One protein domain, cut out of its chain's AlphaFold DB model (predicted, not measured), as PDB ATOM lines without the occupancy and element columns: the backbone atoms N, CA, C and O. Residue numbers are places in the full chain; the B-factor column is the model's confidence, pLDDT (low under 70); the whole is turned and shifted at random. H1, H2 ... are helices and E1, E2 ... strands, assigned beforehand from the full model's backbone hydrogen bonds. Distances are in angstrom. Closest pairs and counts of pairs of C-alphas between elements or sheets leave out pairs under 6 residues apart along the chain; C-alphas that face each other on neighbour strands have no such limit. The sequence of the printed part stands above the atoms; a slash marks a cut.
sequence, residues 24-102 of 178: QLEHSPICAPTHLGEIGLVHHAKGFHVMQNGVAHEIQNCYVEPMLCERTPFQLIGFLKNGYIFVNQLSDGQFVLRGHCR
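This is residues 24 to 102 of the 178 residues of an uncharacterized protein of candidate division TM6 bacterium GW2011_GWE2_41_16 (UniProt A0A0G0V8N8). A three-stranded sheet, E1 E2 E3, and a two-stranded hairpin, E4 E5, stand partly face to face with their strands crossed, and come closest where the end of E3 meets the start of E5. H2 lies at one end of the longest axis and the turn between E4 and E5 at the other; the short H1 packs beside E5, and the unnamed stretch before E1 pairs with E4 through residues 30 to 31. The printed part has 79 residues, with named elements in the order E1 E2 E3 H1 H2 E4 E5, a mixed class of helices and strands. Both sheets are antiparallel, the larger in the order E1, E2, E3. The whole is compact and rounded, with a radius of gyration of the C-alphas of 11.5 A and spans of 29 by 22 by 20 A.

E1, residues 39 to 44, E2, residues 47 to 52, and E3, residues 55 to 59, form a meander, each strand the antiparallel neighbour of the one before. The sheet is only just strongly twisted, with C-alphas up to 4.2 A off its best plane. The hairpin of E1 and E2 has N 42 and O 49 within hydrogen-bond range at 2.8 A; the hairpin of E2 and E3 has N 57 and O 50 at 2.8 A. E4, residues 83 to 89, and E5, residues 95 to 101, form an antiparallel hairpin at 159 degrees, with N 86 and O 98 2.8 A apart. The closest C-alphas of E3 and E5 are those of Ile 59 and Phe 95, at 6.0 A. E1 and E4 are apart. Residues 30 to 31 pair parallel with residues 85 to 86 of E4. H1, residues 66 to 69, comes closest to E5 at the C-alphas of Leu 68 and Gly 99, 6.5 A. H2, residues 73 to 81, is close to H1 but not clearly touching, with the C-alphas of Leu 68 and Leu 76 7.3 A apart. H2 and E4 are near each other, with 5 pairs of C-alphas within 10 A. H2 is not on the three-stranded sheet, and H1 only just not on it, with 4 pairs of C-alphas within 10 A. In H2 every O i to N i+4 pair is within hydrogen-bond range; H1, four residues, is too short for such a pair.

E1 begins at C-alpha 39, (34.984, -8.033, 20.040), and is 16.3 A long, as is E2; E3 is 12.7 A. H1 is 5.1 A and H2 12.8 A, from C-alpha 73 at (29.088, -25.542, 16.850). E4 is 20.0 A and E5 19.4 A, ending at C-alpha 101, (30.630, -22.648, 32.781).

The C-alphas farthest apart are those of Phe 74 and Ser 91, at 32.1 A. The printed part has no cut and no long link between named elements. The mean pLDDT of the printed part is 90.0; residues 25 to 28 and residue 102 are under 70.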
ATOM      1  N   GLN A  24      28.197 -17.411  13.318       74.31
ATOM      2  CA  GLN A  24      28.527 -16.172  14.000       74.31
ATOM      3  C   GLN A  24      27.833 -16.186  15.363       74.31
ATOM      4  O   GLN A  24      26.613 -16.311  15.464       74.31
ATOM      5  N   LEU A  25      28.621 -16.088  16.431       69.56
ATOM      6  CA  LEU A  25      28.130 -16.112  17.805       69.56
ATOM      7  C   LEU A  25      27.671 -14.710  18.232       69.56
ATOM      8  O   LEU A  25      28.040 -14.230  19.297       69.56
ATOM      9  N   GLU A  26      26.866 -14.044  17.403       59.41
ATOM     10  CA  GLU A  26      26.529 -12.617  17.551       59.41
ATOM     11  C   GLU A  26      25.740 -12.296  18.831       59.41
ATOM     12  O   GLU A  26      25.744 -11.167  19.299       59.41
ATOM     13  N   HIS A  27      25.062 -13.288  19.414       58.69
ATOM     14  CA  HIS A  27      24.232 -13.122  20.617       58.69
ATOM     15  C   HIS A  27      24.758 -13.926  21.812       58.69
ATOM     16  O   HIS A  27      24.050 -14.152  22.793       58.69
ATOM     17  N   SER A  28      25.987 -14.428  21.714       66.19
ATOM     18  CA  SER A  28      26.564 -15.251  22.771       66.19
ATOM     19  C   SER A  28      27.198 -14.361  23.835       66.19
ATOM     20  O   SER A  28      27.792 -13.346  23.480       66.19
ATOM     21  N   PRO A  29      27.108 -14.713  25.131       76.00
ATOM     22  CA  PRO A  29      27.795 -13.989  26.192       76.00
ATOM     23  C   PRO A  29      29.308 -14.174  26.021       76.00
ATOM     24  O   PRO A  29      29.907 -15.114  26.543       76.00
ATOM     25  N   ILE A  30      29.907 -13.301  25.221       85.25
ATOM     26  CA  ILE A  30      31.347 -13.147  25.090       85.25
ATOM     27  C   ILE A  30      31.726 -12.066  26.091       85.25
ATOM     28  O   ILE A  30      31.210 -10.950  26.049       85.25
ATOM     29  N   CYS A  31      32.592 -12.417  27.029       87.94
ATOM     30  CA  CYS A  31      33.131 -11.474  27.992       87.94
ATOM     31  C   CYS A  31      34.553 -11.128  27.567       87.94
ATOM     32  O   CYS A  31      35.379 -12.019  27.372       87.94
ATOM     33  N   ALA A  32      34.836  -9.839  27.434       90.88
ATOM     34  CA  ALA A  32      36.163  -9.342  27.116       90.88
ATOM     35  C   ALA A  32      36.513  -8.159  28.032       90.88
ATOM     36  O   ALA A  32      35.615  -7.413  28.440       90.88
ATOM     37  N   PRO A  33      37.798  -7.967  28.372       90.19
ATOM     38  CA  PRO A  33      38.265  -6.757  29.029       90.19
ATOM     39  C   PRO A  33      37.878  -5.484  28.264       90.19
ATOM     40  O   PRO A  33      37.988  -5.422  27.041       90.19
ATOM     41  N   THR A  34      37.503  -4.431  28.992       90.44
ATOM     42  CA  THR A  34      37.018  -3.162  28.415       90.44
ATOM     43  C   THR A  34      38.017  -2.475  27.485       90.44
ATOM     44  O   THR A  34      37.611  -1.781  26.557       90.44
ATOM     45  N   HIS A  35      39.319  -2.677  27.697       92.00
ATOM     46  CA  HIS A  35      40.373  -2.079  26.873       92.00
ATOM     47  C   HIS A  35      40.485  -2.692  25.468       92.00
ATOM     48  O   HIS A  35      41.133  -2.100  24.612       92.00
ATOM     49  N   LEU A  36      39.870  -3.854  25.219       90.88
ATOM     50  CA  LEU A  36      39.916  -4.505  23.908       90.88
ATOM     51  C   LEU A  36      38.857  -3.984  22.925       90.88
ATOM     52  O   LEU A  36      38.941  -4.288  21.735       90.88
ATOM     53  N   GLY A  37      37.899  -3.183  23.403       92.19
ATOM     54  CA  GLY A  37      36.814  -2.642  22.590       92.19
ATOM     55  C   GLY A  37      35.754  -3.684  22.226       92.19
ATOM     56  O   GLY A  37      35.538  -4.659  22.947       92.19
ATOM     57  N   GLU A  38      35.059  -3.449  21.114       91.19
ATOM     58  CA  GLU A  38      34.041  -4.364  20.600       91.19
ATOM     59  C   GLU A  38      34.712  -5.583  19.955       91.19
ATOM     60  O   GLU A  38      35.460  -5.461  18.981       91.19
ATOM     61  N   ILE A  39      34.451  -6.761  20.524       93.81
ATOM     62  CA  ILE A  39      34.984  -8.033  20.040       93.81
ATOM     63  C   ILE A  39      33.840  -8.953  19.626       93.81
ATOM     64  O   ILE A  39      32.942  -9.242  20.416       93.81
ATOM     65  N   GLY A  40      33.931  -9.481  18.407       93.25
ATOM     66  CA  GLY A  40      33.147 -10.627  17.957       93.25
ATOM     67  C   GLY A  40      33.955 -11.922  18.039       93.25
ATOM     68  O   GLY A  40      35.169 -11.920  17.848       93.25
ATOM     69  N   LEU A  41      33.287 -13.050  18.278       93.38
ATOM     70  CA  LEU A  41      33.893 -14.377  18.171       93.38
ATOM     71  C   LEU A  41      33.196 -15.162  17.064       93.38
ATOM     72  O   LEU A  41      31.967 -15.271  17.034       93.38
ATOM     73  N   VAL A  42      33.988 -15.738  16.170       92.69
ATOM     74  CA  VAL A  42      33.507 -16.581  15.079       92.69
ATOM     75  C   VAL A  42      34.153 -17.953  15.193       92.69
ATOM     76  O   VAL A  42      35.363 -18.071  15.378       92.69
ATOM     77  N   HIS A  43      33.340 -18.999  15.078       90.75
ATOM     78  CA  HIS A  43      33.816 -20.376  15.066       90.75
ATOM     79  C   HIS A  43      33.688 -20.961  13.656       90.75
ATOM     80  O   HIS A  43      32.597 -21.005  13.083       90.75
ATOM     81  N   HIS A  44      34.812 -21.412  13.103       86.94
ATOM     82  CA  HIS A  44      34.910 -22.050  11.793       86.94
ATOM     83  C   HIS A  44      35.454 -23.476  11.924       86.94
ATOM     84  O   HIS A  44      36.010 -23.861  12.946       86.94
ATOM     85  N   ALA A  45      35.374 -24.259  10.845       84.44
ATOM     86  CA  ALA A  45      35.920 -25.621  10.809       84.44
ATOM     87  C   ALA A  45      37.440 -25.698  11.068       84.44
ATOM     88  O   ALA A  45      37.948 -26.772  11.376       84.44
ATOM     89  N   LYS A  46      38.164 -24.581  10.911       85.12
ATOM     90  CA  LYS A  46      39.613 -24.486  11.147       85.12
ATOM     91  C   LYS A  46      39.981 -24.045  12.568       85.12
ATOM     92  O   LYS A  46      41.146 -24.160  12.924       85.12
ATOM     93  N   GLY A  47      39.017 -23.576  13.363       91.75
ATOM     94  CA  GLY A  47      39.259 -23.061  14.707       91.75
ATOM     95  C   GLY A  47      38.455 -21.800  15.017       91.75
ATOM     96  O   GLY A  47      37.415 -21.521  14.412       91.75
ATOM     97  N   PHE A  48      38.947 -21.040  15.992       95.25
ATOM     98  CA  PHE A  48      38.313 -19.821  16.482       95.25
ATOM     99  C   PHE A  48      38.988 -18.571  15.917       95.25
ATOM    100  O   PHE A  48      40.212 -18.491  15.832       95.25
ATOM    101  N   HIS A  49      38.172 -17.573  15.587       95.44
ATOM    102  CA  HIS A  49      38.629 -16.266  15.133       95.44
ATOM    103  C   HIS A  49      37.990 -15.161  15.967       95.44
ATOM    104  O   HIS A  49      36.773 -15.141  16.162       95.44
ATOM    105  N   VAL A  50      38.811 -14.226  16.431       95.44
ATOM    106  CA  VAL A  50      38.361 -12.998  17.088       95.44
ATOM    107  C   VAL A  50      38.276 -11.883  16.056       95.44
ATOM    108  O   VAL A  50      39.240 -11.604  15.351       95.44
ATOM    109  N   MET A  51      37.111 -11.256  15.963       95.12
ATOM    110  CA  MET A  51      36.874 -10.065  15.157       95.12
ATOM    111  C   MET A  51      37.101  -8.843  16.043       95.12
ATOM    112  O   MET A  51      36.291  -8.579  16.927       95.12
ATOM    113  N   GLN A  52      38.184  -8.104  15.806       94.88
ATOM    114  CA  GLN A  52      38.484  -6.853  16.502       94.88
ATOM    115  C   GLN A  52      38.598  -5.734  15.466       94.88
ATOM    116  O   GLN A  52      39.405  -5.820  14.543       94.88
ATOM    117  N   ASN A  53      37.773  -4.688  15.588       93.44
ATOM    118  CA  ASN A  53      37.759  -3.552  14.650       93.44
ATOM    119  C   ASN A  53      37.623  -3.969  13.167       93.44
ATOM    120  O   ASN A  53      38.255  -3.395  12.284       93.44
ATOM    121  N   GLY A  54      36.830  -5.011  12.892       91.62
ATOM    122  CA  GLY A  54      36.627  -5.549  11.542       91.62
ATOM    123  C   GLY A  54      37.766  -6.431  11.007       91.62
ATOM    124  O   GLY A  54      37.649  -6.949   9.898       91.62
ATOM    125  N   VAL A  55      38.835  -6.643  11.779       94.44
ATOM    126  CA  VAL A  55      39.948  -7.535  11.426       94.44
ATOM    127  C   VAL A  55      39.774  -8.883  12.125       94.44
ATOM    128  O   VAL A  55      39.514  -8.943  13.326       94.44
ATOM    129  N   ALA A  56      39.915  -9.969  11.363       95.00
ATOM    130  CA  ALA A  56      39.862 -11.331  11.881       95.00
ATOM    131  C   ALA A  56      41.251 -11.789  12.349       95.00
ATOM    132  O   ALA A  56      42.191 -11.856  11.556       95.00
ATOM    133  N   HIS A  57      41.360 -12.164  13.620       96.38
ATOM    134  CA  HIS A  57      42.558 -12.732  14.229       96.38
ATOM    135  C   HIS A  57      42.332 -14.218  14.505       96.38
ATOM    136  O   HIS A  57      41.427 -14.584  15.254       96.38
ATOM    137  N   GLU A  58      43.132 -15.086  13.884       96.56
ATOM    138  CA  GLU A  58      43.108 -16.527  14.154       96.56
ATOM    139  C   GLU A  58      43.710 -16.827  15.528       96.56
ATOM    140  O   GLU A  58      44.779 -16.322  15.878       96.56
ATOM    141  N   ILE A  59      43.017 -17.660  16.305       96.75
ATOM    142  CA  ILE A  59      43.476 -18.101  17.618       96.75
ATOM    143  C   ILE A  59      44.064 -19.493  17.477       96.75
ATOM    144  O   ILE A  59      43.378 -20.427  17.065       96.75
ATOM    145  N   GLN A  60      45.335 -19.644  17.846       96.31
ATOM    146  CA  GLN A  60      45.978 -20.951  17.799       96.31
ATOM    147  C   GLN A  60      45.319 -21.890  18.812       96.31
ATOM    148  O   GLN A  60      45.028 -21.494  19.941       96.31
ATOM    149  N   ASN A  61      45.149 -23.159  18.438       94.94
ATOM    150  CA  ASN A  61      44.472 -24.155  19.276       94.94
ATOM    151  C   ASN A  61      45.105 -24.330  20.669       94.94
ATOM    152  O   ASN A  61      44.405 -24.703  21.599       94.94
ATOM    153  N   CYS A  62      46.398 -24.038  20.845       96.25
ATOM    154  CA  CYS A  62      47.059 -24.085  22.154       96.25
ATOM    155  C   CYS A  62      46.607 -22.979  23.127       96.25
ATOM    156  O   CYS A  62      46.786 -23.131  24.333       96.25
ATOM    157  N   TYR A  63      46.009 -21.894  22.626       97.19
ATOM    158  CA  TYR A  63      45.430 -20.806  23.424       97.19
ATOM    159  C   TYR A  63      43.915 -20.915  23.577       97.19
ATOM    160  O   TYR A  63      43.282 -20.039  24.173       97.19
ATOM    161  N   VAL A  64      43.324 -21.979  23.041       96.81
ATOM    162  CA  VAL A  64      41.922 -22.315  23.239       96.81
ATOM    163  C   VAL A  64      41.851 -23.399  24.299       96.81
ATOM    164  O   VAL A  64      42.563 -24.400  24.246       96.81
ATOM    165  N   GLU A  65      40.998 -23.197  25.295       95.06
ATOM    166  CA  GLU A  65      40.814 -24.196  26.334       95.06
ATOM    167  C   GLU A  65      40.327 -25.532  25.735       95.06
ATOM    168  O   GLU A  65      39.398 -25.524  24.917       95.06
ATOM    169  N   PRO A  66      40.887 -26.692  26.145       92.62
ATOM    170  CA  PRO A  66      40.582 -27.984  25.521       92.62
ATOM    171  C   PRO A  66      39.082 -28.299  25.444       92.62
ATOM    172  O   PRO A  66      38.597 -28.824  24.443       92.62
ATOM    173  N   MET A  67      38.317 -27.885  26.462       90.25
ATOM    174  CA  MET A  67      36.866 -28.090  26.516       90.25
ATOM    175  C   MET A  67      36.082 -27.372  25.407       90.25
ATOM    176  O   MET A  67      34.916 -27.706  25.185       90.25
ATOM    177  N   LEU A  68      36.672 -26.347  24.782       93.12
ATOM    178  CA  LEU A  68      36.098 -25.598  23.666       93.12
ATOM    179  C   LEU A  68      36.572 -26.166  22.321       93.12
ATOM    180  O   LEU A  68      35.771 -26.217  21.393       93.12
ATOM    181  N   CYS A  69      37.823 -26.635  22.228       91.81
ATOM    182  CA  CYS A  69      38.388 -27.235  21.010       91.81
ATOM    183  C   CYS A  69      37.616 -28.467  20.528       91.81
ATOM    184  O   CYS A  69      37.452 -28.671  19.330       91.81
ATOM    185  N   GLU A  70      37.148 -29.298  21.457       88.25
ATOM    186  CA  GLU A  70      36.490 -30.568  21.132       88.25
ATOM    187  C   GLU A  70      34.999 -30.407  20.785       88.25
ATOM    188  O   GLU A  70      34.325 -31.383  20.445       88.25
ATOM    189  N   ARG A  71      34.447 -29.187  20.872       88.88
ATOM    190  CA  ARG A  71      33.010 -28.952  20.701       88.88
ATOM    191  C   ARG A  71      32.645 -28.589  19.272       88.88
ATOM    192  O   ARG A  71      33.130 -27.633  18.679       88.88
ATOM    193  N   THR A  72      31.643 -29.293  18.763       90.38
ATOM    194  CA  THR A  72      30.919 -28.880  17.558       90.38
ATOM    195  C   THR A  72      30.192 -27.541  17.783       90.38
ATOM    196  O   THR A  72      29.836 -27.222  18.923       90.38
ATOM    197  N   PRO A  73      29.863 -26.781  16.719       88.06
ATOM    198  CA  PRO A  73      29.088 -25.542  16.850       88.06
ATOM    199  C   PRO A  73      27.782 -25.710  17.649       88.06
ATOM    200  O   PRO A  73      27.438 -24.863  18.470       88.06
ATOM    201  N   PHE A  74      27.082 -26.839  17.490       88.12
ATOM    202  CA  PHE A  74      25.867 -27.143  18.256       88.12
ATOM    203  C   PHE A  74      26.137 -27.350  19.753       88.12
ATOM    204  O   PHE A  74      25.392 -26.845  20.594       88.12
ATOM    205  N   GLN A  75      27.211 -28.059  20.107       90.00
ATOM    206  CA  GLN A  75      27.625 -28.239  21.505       90.00
ATOM    207  C   GLN A  75      28.115 -26.933  22.132       90.00
ATOM    208  O   GLN A  75      27.961 -26.748  23.341       90.00
ATOM    209  N   LEU A  76      28.683 -26.032  21.327       90.44
ATOM    210  CA  LEU A  76      29.096 -24.704  21.759       90.44
ATOM    211  C   LEU A  76      27.879 -23.822  22.073       90.44
ATOM    212  O   LEU A  76      27.828 -23.212  23.134       90.44
ATOM    213  N   ILE A  77      26.842 -23.839  21.228       89.25
ATOM    214  CA  ILE A  77      25.559 -23.180  21.533       89.25
ATOM    215  C   ILE A  77      24.956 -23.753  22.826       89.25
ATOM    216  O   ILE A  77      24.485 -23.005  23.680       89.25
ATOM    217  N   GLY A  78      24.992 -25.078  23.000       88.75
ATOM    218  CA  GLY A  78      24.542 -25.732  24.232       88.75
ATOM    219  C   GLY A  78      25.338 -25.302  25.469       88.75
ATOM    220  O   GLY A  78      24.747 -25.057  26.519       88.75
ATOM    221  N   PHE A  79      26.658 -25.162  25.337       88.19
ATOM    222  CA  PHE A  79      27.537 -24.642  26.384       88.19
ATOM    223  C   PHE A  79      27.162 -23.211  26.776       88.19
ATOM    224  O   PHE A  79      26.971 -22.928  27.954       88.19
ATOM    225  N   LEU A  80      26.977 -22.334  25.790       89.56
ATOM    226  CA  LEU A  80      26.695 -20.910  25.987       89.56
ATOM    227  C   LEU A  80      25.346 -20.632  26.664       89.56
ATOM    228  O   LEU A  80      25.173 -19.577  27.267       89.56
ATOM    229  N   LYS A  81      24.401 -21.581  26.642       87.81
ATOM    230  CA  LYS A  81      23.169 -21.481  27.449       87.81
ATOM    231  C   LYS A  81      23.458 -21.447  28.953       87.81
ATOM    232  O   LYS A  81      22.756 -20.767  29.690       87.81
ATOM    233  N   ASN A  82      24.492 -22.164  29.390       83.19
ATOM    234  CA  ASN A  82      24.880 -22.320  30.794       83.19
ATOM    235  C   ASN A  82      26.325 -21.868  31.028       83.19
ATOM    236  O   ASN A  82      26.988 -22.346  31.943       83.19
ATOM    237  N   GLY A  83      26.853 -20.996  30.179       87.69
ATOM    238  CA  GLY A  83      28.272 -20.689  30.107       87.69
ATOM    239  C   GLY A  83      28.516 -19.350  29.444       87.69
ATOM    240  O   GLY A  83      27.595 -18.698  28.959       87.69
ATOM    241  N   TYR A  84      29.764 -18.930  29.453       90.94
ATOM    242  CA  TYR A  84      30.248 -17.796  28.692       90.94
ATOM    243  C   TYR A  84      31.682 -18.073  28.265       90.94
ATOM    244  O   TYR A  84      32.374 -18.919  28.834       90.94
ATOM    245  N   ILE A  85      32.109 -17.384  27.220       94.00
ATOM    246  CA  ILE A  85      33.474 -17.489  26.723       94.00
ATOM    247  C   ILE A  85      34.175 -16.188  27.084       94.00
ATOM    248  O   ILE A  85      33.696 -15.107  26.741       94.00
ATOM    249  N   PHE A  86      35.283 -16.294  27.808       94.75
ATOM    250  CA  PHE A  86      36.135 -15.171  28.148       94.75
ATOM    251  C   PHE A  86      37.279 -15.077  27.141       94.75
ATOM    252  O   PHE A  86      38.019 -16.042  26.933       94.75
ATOM    253  N   VAL A  87      37.406 -13.913  26.512       95.81
ATOM    254  CA  VAL A  87      38.470 -13.606  25.558       95.81
ATOM    255  C   VAL A  87      39.436 -12.642  26.224       95.81
ATOM    256  O   VAL A  87      39.028 -11.582  26.695       95.81
ATOM    257  N   ASN A  88      40.719 -12.993  26.249       96.25
ATOM    258  CA  ASN A  88      41.779 -12.112  26.734       96.25
ATOM    259  C   ASN A  88      42.868 -11.942  25.674       96.25
ATOM    260  O   ASN A  88      43.075 -12.847  24.869       96.25
ATOM    261  N   GLN A  89      43.581 -10.819  25.699       96.81
ATOM    262  CA  GLN A  89      44.752 -10.596  24.854       96.81
ATOM    263  C   GLN A  89      46.024 -10.689  25.702       96.81
ATOM    264  O   GLN A  89      46.117 -10.106  26.782       96.81
ATOM    265  N   LEU A  90      46.996 -11.458  25.227       96.56
ATOM    266  CA  LEU A  90      48.322 -11.575  25.815       96.56
ATOM    267  C   LEU A  90      49.194 -10.376  25.424       96.56
ATOM    268  O   LEU A  90      48.898  -9.630  24.490       96.56
ATOM    269  N   SER A  91      50.311 -10.203  26.128       96.25
ATOM    270  CA  SER A  91      51.256  -9.105  25.882       96.25
ATOM    271  C   SER A  91      51.913  -9.140  24.499       96.25
ATOM    272  O   SER A  91      52.428  -8.126  24.045       96.25
ATOM    273  N   ASP A  92      51.923 -10.299  23.840       96.25
ATOM    274  CA  ASP A  92      52.433 -10.485  22.479       96.25
ATOM    275  C   ASP A  92      51.364 -10.237  21.396       96.25
ATOM    276  O   ASP A  92      51.626 -10.422  20.209       96.25
ATOM    277  N   GLY A  93      50.160  -9.815  21.795       95.38
ATOM    278  CA  GLY A  93      49.035  -9.539  20.908       95.38
ATOM    279  C   GLY A  93      48.184 -10.762  20.564       95.38
ATOM    280  O   GLY A  93      47.161 -10.597  19.896       95.38
ATOM    281  N   GLN A  94      48.553 -11.964  21.020       96.75
ATOM    282  CA  GLN A  94      47.779 -13.182  20.778       96.75
ATOM    283  C   GLN A  94      46.553 -13.250  21.692       96.75
ATOM    284  O   GLN A  94      46.566 -12.746  22.813       96.75
ATOM    285  N   PHE A  95      45.480 -13.885  21.226       97.25
ATOM    286  CA  PHE A  95      44.249 -14.026  22.004       97.25
ATOM    287  C   PHE A  95      44.172 -15.395  22.679       97.25
ATOM    288  O   PHE A  95      44.595 -16.401  22.120       97.25
ATOM    289  N   VAL A  96      43.588 -15.425  23.874       97.25
ATOM    290  CA  VAL A  96      43.321 -16.637  24.654       97.25
ATOM    291  C   VAL A  96      41.823 -16.756  24.891       97.25
ATOM    292  O   VAL A  96      41.168 -15.789  25.285       97.25
ATOM    293  N   LEU A  97      41.305 -17.961  24.676       96.19
ATOM    294  CA  LEU A  97      39.901 -18.325  24.822       96.19
ATOM    295  C   LEU A  97      39.721 -19.256  26.013       96.19
ATOM    296  O   LEU A  97      40.239 -20.374  26.016       96.19
ATOM    297  N   ARG A  98      38.943 -18.810  26.999       95.06
ATOM    298  CA  ARG A  98      38.586 -19.602  28.182       95.06
ATOM    299  C   ARG A  98      37.083 -19.817  28.241       95.06
ATOM    300  O   ARG A  98      36.304 -18.874  28.121       95.06
ATOM    301  N   GLY A  99      36.672 -21.064  28.397       91.19
ATOM    302  CA  GLY A  99      35.287 -21.454  28.575       91.19
ATOM    303  C   GLY A  99      34.948 -21.459  30.055       91.19
ATOM    304  O   GLY A  99      35.346 -22.354  30.789       91.19
ATOM    305  N   HIS A 100      34.132 -20.508  30.493       86.69
ATOM    306  CA  HIS A 100      33.607 -20.518  31.850       86.69
ATOM    307  C   HIS A 100      32.188 -21.073  31.827       86.69
ATOM    308  O   HIS A 100      31.263 -20.476  31.274       86.69
ATOM    309  N   CYS A 101      31.982 -22.227  32.452       79.25
ATOM    310  CA  CYS A 101      30.630 -22.648  32.781       79.25
ATOM    311  C   CYS A 101      30.058 -21.656  33.801       79.25
ATOM    312  O   CYS A 101      30.641 -21.447  34.865       79.25
ATOM    313  N   ARG A 102      28.852 -21.141  33.547       69.62
ATOM    314  CA  ARG A 102      27.942 -20.685  34.602       69.62
ATOM    315  C   ARG A 102      27.415 -21.938  35.288       69.62
ATOM    316  O   ARG A 102      26.235 -22.270  35.221       69.62
TER     317      ARG A 102